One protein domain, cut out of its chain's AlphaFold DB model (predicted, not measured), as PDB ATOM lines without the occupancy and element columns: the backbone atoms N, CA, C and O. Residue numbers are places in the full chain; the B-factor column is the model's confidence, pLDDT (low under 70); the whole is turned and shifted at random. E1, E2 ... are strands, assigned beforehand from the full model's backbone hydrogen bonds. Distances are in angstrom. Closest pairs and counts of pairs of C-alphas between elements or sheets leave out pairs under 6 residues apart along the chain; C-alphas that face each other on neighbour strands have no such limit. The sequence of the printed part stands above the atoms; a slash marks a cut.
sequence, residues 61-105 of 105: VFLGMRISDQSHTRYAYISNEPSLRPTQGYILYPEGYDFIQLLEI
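This is residues 61 to 105 of the 105 residues of the protein "FtsK/SpoIIIE family protein putative secretion system component EssC/YukA" of Streptococcus equi subsp. equi (UniProt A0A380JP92). With little regular structure, this is a small three-stranded sheet, E1, E2 and E3, whose E1 and E2 are joined by a wide loop, residues 64 to 87, while residues 102 to 105 run on past E3 as a tail. The printed part has 45 residues, 15 of them in named strands; its class is all strand. The order E1, E2, E3 is a meander, each strand the antiparallel neighbour of the one before. It is compact, radius of gyration of the C-alphas 10.5 A, and only just elongated, spanning 33 by 22 by 14 A.

Edge strand E1, residues 61 to 63, and inner strand E2, residues 88 to 93, are an antiparallel hairpin at 147 degrees; N 63 and O 90 are within hydrogen-bond range at 2.9 A. E2 and edge strand E3, residues 96 to 101, form an antiparallel hairpin at 154 degrees, with N 93 and O 96 at 2.8 A.

E1 begins at C-alpha 61 (265.986, 315.978, 361.829). E2 is 16.7 A long. E3, 17.0 A, ends at C-alpha 101 (261.329, 317.022, 348.164).

The farthest C-alphas, of Ala 76 and Ile 105, are 33.7 A apart. The printed part has no cut. The link E1 to E2 is long, E2 to E3 tight. Residue 105 is under 70 in pLDDT.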
ATOM      1  N   VAL A  61     264.912 316.501 362.675       94.44
ATOM      2  CA  VAL A  61     265.986 315.978 361.829       94.44
ATOM      3  C   VAL A  61     265.451 315.717 360.431       94.44
ATOM      4  O   VAL A  61     264.409 315.088 360.263       94.44
ATOM      5  N   PHE A  62     266.196 316.185 359.432       95.19
ATOM      6  CA  PHE A  62     266.006 315.818 358.034       95.19
ATOM      7  C   PHE A  62     267.146 314.903 357.589       95.19
ATOM      8  O   PHE A  62     268.315 315.264 357.735       95.19
ATOM      9  N   LEU A  63     266.817 313.749 357.009       95.56
ATOM     10  CA  LEU A  63     267.793 312.820 356.442       95.56
ATOM     11  C   LEU A  63     267.541 312.596 354.950       95.56
ATOM     12  O   LEU A  63     266.478 312.129 354.549       95.56
ATOM     13  N   GLY A  64     268.565 312.850 354.135       94.94
ATOM     14  CA  GLY A  64     268.593 312.534 352.701       94.94
ATOM     15  C   GLY A  64     268.949 311.072 352.407       94.94
ATOM     16  O   GLY A  64     269.703 310.795 351.479       94.94
ATOM     17  N   MET A  65     268.486 310.135 353.236       94.50
ATOM     18  CA  MET A  65     268.735 308.701 353.074       94.50
ATOM     19  C   MET A  65     267.481 307.897 353.410       94.50
ATOM     20  O   MET A  65     266.541 308.412 354.012       94.50
ATOM     21  N   ARG A  66     267.463 306.631 353.000       94.88
ATOM     22  CA  ARG A  66     266.340 305.730 353.254       94.88
ATOM     23  C   ARG A  66     266.101 305.538 354.751       94.88
ATOM     24  O   ARG A  66     267.050 305.468 355.531       94.88
ATOM     25  N   ILE A  67     264.842 305.348 355.132       95.12
ATOM     26  CA  ILE A  67     264.439 305.028 356.505       95.12
ATOM     27  C   ILE A  67     265.092 303.725 356.972       95.12
ATOM     28  O   ILE A  67     265.479 303.626 358.137       95.12
ATOM     29  N   SER A  68     265.260 302.756 356.067       93.19
ATOM     30  CA  SER A  68     265.920 301.478 356.373       93.19
ATOM     31  C   SER A  68     267.436 301.592 356.573       93.19
ATOM     32  O   SER A  68     268.021 300.706 357.192       93.19
ATOM     33  N   ASP A  69     268.071 302.649 356.055       92.38
ATOM     34  CA  ASP A  69     269.533 302.805 356.066       92.38
ATOM     35  C   ASP A  69     270.025 303.699 357.220       92.38
ATOM     36  O   ASP A  69     271.218 303.721 357.524       92.38
ATOM     37  N   GLN A  70     269.125 304.447 357.864       92.38
ATOM     38  CA  GLN A  70     269.447 305.312 358.999       92.38
ATOM     39  C   GLN A  70     269.263 304.601 360.348       92.38
ATOM     40  O   GLN A  70     268.406 303.737 360.519       92.38
ATOM     41  N   SER A  71     270.056 305.010 361.335       90.75
ATOM     42  CA  SER A  71     270.022 304.543 362.727       90.75
ATOM     43  C   SER A  71     269.645 305.628 363.746       90.75
ATOM     44  O   SER A  71     269.719 305.376 364.947       90.75
ATOM     45  N   HIS A  72     269.231 306.818 363.291       91.75
ATOM     46  CA  HIS A  72     268.820 307.925 364.165       91.75
ATOM     47  C   HIS A  72     267.543 307.580 364.942       91.75
ATOM     48  O   HIS A  72     267.493 307.686 366.166       91.75
ATOM     49  N   THR A  73     266.505 307.132 364.232       90.56
ATOM     50  CA  THR A  73     265.205 306.788 364.816       90.56
ATOM     51  C   THR A  73     264.787 305.400 364.368       90.56
ATOM     52  O   THR A  73     264.892 305.038 363.199       90.56
ATOM     53  N   ARG A  74     264.308 304.585 365.307       90.56
ATOM     54  CA  ARG A  74     263.911 303.213 365.005       90.56
ATOM     55  C   ARG A  74     262.478 303.172 364.481       90.56
ATOM     56  O   ARG A  74     261.542 303.351 365.251       90.56
ATOM     57  N   TYR A  75     262.325 302.836 363.206       92.06
ATOM     58  CA  TYR A  75     261.026 302.587 362.580       92.06
ATOM     59  C   TYR A  75     260.815 301.103 362.272       92.06
ATOM     60  O   TYR A  75     261.736 300.285 362.359       92.06
ATOM     61  N   ALA A  76     259.575 300.745 361.935       89.56
ATOM     62  CA  ALA A  76     259.254 299.411 361.448       89.56
ATOM     63  C   ALA A  76     259.977 299.129 360.123       89.56
ATOM     64  O   ALA A  76     260.199 300.028 359.315       89.56
ATOM     65  N   TYR A  77     260.324 297.860 359.899       85.25
ATOM     66  CA  TYR A  77     260.961 297.437 358.657       85.25
ATOM     67  C   TYR A  77     260.051 297.704 357.452       85.25
ATOM     68  O   TYR A  77     258.876 297.330 357.462       85.25
ATOM     69  N   ILE A  78     260.620 298.291 356.398       90.38
ATOM     70  CA  ILE A  78     259.914 298.586 355.153       90.38
ATOM     71  C   ILE A  78     260.428 297.646 354.066       90.38
ATOM     72  O   ILE A  78     261.594 297.677 353.677       90.38
ATOM     73  N   SER A  79     259.537 296.808 353.541       90.62
ATOM     74  CA  SER A  79     259.859 295.967 352.390       90.62
ATOM     75  C   SER A  79     259.851 296.795 351.104       90.62
ATOM     76  O   SER A  79     258.928 297.577 350.886       90.62
ATOM     77  N   ASN A  80     260.843 296.585 350.232       90.25
ATOM     78  CA  ASN A  80     260.964 297.239 348.920       90.25
ATOM     79  C   ASN A  80     260.936 298.778 348.959       90.25
ATOM     80  O   ASN A  80     260.384 299.413 348.060       90.25
ATOM     81  N   GLU A  81     261.522 299.391 349.987       93.12
ATOM     82  CA  GLU A  81     261.615 300.851 350.037       93.12
ATOM     83  C   GLU A  81     262.485 301.388 348.874       93.12
ATOM     84  O   GLU A  81     263.579 300.867 348.621       93.12
ATOM     85  N   PRO A  82     262.001 302.409 348.143       91.50
ATOM     86  CA  PRO A  82     262.686 302.954 346.977       91.50
ATOM     87  C   PRO A  82     263.932 303.763 347.355       91.50
ATOM     88  O   PRO A  82     264.041 304.322 348.444       91.50
ATOM     89  N   SER A  83     264.868 303.878 346.412       93.19
ATOM     90  CA  SER A  83     266.003 304.795 346.543       93.19
ATOM     91  C   SER A  83     265.561 306.254 346.414       93.19
ATOM     92  O   SER A  83     264.673 306.578 345.623       93.19
ATOM     93  N   LEU A  84     266.227 307.134 347.159       93.69
ATOM     94  CA  LEU A  84     265.993 308.574 347.118       93.69
ATOM     95  C   LEU A  84     266.822 309.254 346.025       93.69
ATOM     96  O   LEU A  84     267.957 308.864 345.747       93.69
ATOM     97  N   ARG A  85     266.262 310.311 345.432       93.75
ATOM     98  CA  ARG A  85     267.012 311.283 344.623       93.75
ATOM     99  C   ARG A  85     267.777 312.262 345.530       93.75
ATOM    100  O   ARG A  85     267.392 312.417 346.684       93.75
ATOM    101  N   PRO A  86     268.805 312.975 345.029       90.38
ATOM    102  CA  PRO A  86     269.618 313.882 345.852       90.38
ATOM    103  C   PRO A  86     268.832 314.960 346.611       90.38
ATOM    104  O   PRO A  86     269.225 315.371 347.694       90.38
ATOM    105  N   THR A  87     267.710 315.410 346.054       93.19
ATOM    106  CA  THR A  87     266.828 316.425 346.643       93.19
ATOM    107  C   THR A  87     265.673 315.825 347.440       93.19
ATOM    108  O   THR A  87     264.719 316.521 347.768       93.19
ATOM    109  N   GLN A  88     265.729 314.530 347.748       95.88
ATOM    110  CA  GLN A  88     264.698 313.816 348.491       95.88
ATOM    111  C   GLN A  88     265.219 313.361 349.843       95.88
ATOM    112  O   GLN A  88     266.390 313.022 350.000       95.88
ATOM    113  N   GLY A  89     264.319 313.317 350.815       95.94
ATOM    114  CA  GLY A  89     264.628 312.849 352.152       95.94
ATOM    115  C   GLY A  89     263.392 312.756 353.018       95.94
ATOM    116  O   GLY A  89     262.262 312.865 352.536       95.94
ATOM    117  N   TYR A  90     263.632 312.566 354.306       96.75
ATOM    118  CA  TYR A  90     262.588 312.420 355.302       96.75
ATOM    119  C   TYR A  90     262.812 313.370 356.469       96.75
ATOM    120  O   TYR A  90     263.938 313.491 356.949       96.75
ATOM    121  N   ILE A  91     261.738 313.999 356.943       96.44
ATOM    122  CA  ILE A  91     261.704 314.590 358.284       96.44
ATOM    123  C   ILE A  91     261.272 313.494 359.249       96.44
ATOM    124  O   ILE A  91     260.254 312.838 359.023       96.44
ATOM    125  N   LEU A  92     262.062 313.279 360.296       94.75
ATOM    126  CA  LEU A  92     261.836 312.220 361.275       94.75
ATOM    127  C   LEU A  92     261.099 312.742 362.510       94.75
ATOM    128  O   LEU A  92     261.437 313.798 363.041       94.75
ATOM    129  N   TYR A  93     260.148 311.949 363.000       91.44
ATOM    130  CA  TYR A  93     259.445 312.140 364.268       91.44
ATOM    131  C   TYR A  93     259.416 310.827 365.065       91.44
ATOM    132  O   TYR A  93     259.525 309.747 364.477       91.44
ATOM    133  N   PRO A  94     259.194 310.864 366.388       87.38
ATOM    134  CA  PRO A  94     259.043 309.640 367.179       87.38
ATOM    135  C   PRO A  94     257.928 308.712 366.667       87.38
ATOM    136  O   PRO A  94     258.093 307.496 366.656       87.38
ATOM    137  N   GLU A  95     256.822 309.291 366.191       89.31
ATOM    138  CA  GLU A  95     255.618 308.557 365.771       89.31
ATOM    139  C   GLU A  95     255.597 308.195 364.275       89.31
ATOM    140  O   GLU A  95     254.713 307.474 363.816       89.31
ATOM    141  N   GLY A  96     256.545 308.702 363.482       92.06
ATOM    142  CA  GLY A  96     256.535 308.521 362.032       92.06
ATOM    143  C   GLY A  96     257.532 309.415 361.309       92.06
ATOM    144  O   GLY A  96     258.444 309.968 361.911       92.06
ATOM    145  N   TYR A  97     257.366 309.555 360.001       95.38
ATOM    146  CA  TYR A  97     258.231 310.384 359.170       95.38
ATOM    147  C   TYR A  97     257.450 310.941 357.980       95.38
ATOM    148  O   TYR A  97     256.534 310.292 357.472       95.38
ATOM    149  N   ASP A  98     257.861 312.113 357.506       95.88
ATOM    150  CA  ASP A  98     257.306 312.749 356.313       95.88
ATOM    151  C   ASP A  98     258.320 312.707 355.177       95.88
ATOM    152  O   ASP A  98     259.476 313.089 355.356       95.88
ATOM    153  N   PHE A  99     257.892 312.281 353.990       96.19
ATOM    154  CA  PHE A  99     258.708 312.367 352.782       96.19
ATOM    155  C   PHE A  99     258.712 313.797 352.236       96.19
ATOM    156  O   PHE A  99     257.652 314.368 351.981       96.19
ATOM    157  N   ILE A 100     259.901 314.344 351.989       95.88
ATOM    158  CA  ILE A 100     260.098 315.719 351.532       95.88
ATOM    159  C   ILE A 100     260.954 315.747 350.263       95.88
ATOM    160  O   ILE A 100     261.963 315.051 350.141       95.88
ATOM    161  N   GLN A 101     260.554 316.612 349.330       94.25
ATOM    162  CA  GLN A 101     261.329 317.022 348.164       94.25
ATOM    163  C   GLN A 101     261.814 318.458 348.403       94.25
ATOM    164  O   GLN A 101     261.006 319.382 348.479       94.25
ATOM    165  N   LEU A 102     263.125 318.641 348.523       91.81
ATOM    166  CA  LEU A 102     263.755 319.952 348.610       91.81
ATOM    167  C   LEU A 102     263.623 320.690 347.274       91.81
ATOM    168  O   LEU A 102     263.652 320.079 346.200       91.81
ATOM    169  N   LEU A 103     263.485 322.012 347.359       92.06
ATOM    170  CA  LEU A 103     263.482 322.890 346.194       92.06
ATOM    171  C   LEU A 103     264.904 322.993 345.632       92.06
ATOM    172  O   LEU A 103     265.846 323.271 346.373       92.06
ATOM    173  N   GLU A 104     265.039 322.783 344.325       79.62
ATOM    174  CA  GLU A 104     266.257 323.124 343.590       79.62
ATOM    175  C   GLU A 104     266.257 324.637 343.356       79.62
ATOM    176  O   GLU A 104     265.267 325.185 342.863       79.62
ATOM    177  N   ILE A 105     267.336 325.302 343.775       65.12
ATOM    178  CA  ILE A 105     267.576 326.734 343.555       65.12
ATOM    179  C   ILE A 105     268.592 326.879 342.428       65.12
ATOM    180  O   ILE A 105     269.604 326.143 342.472       65.12
TER     181      ILE A 105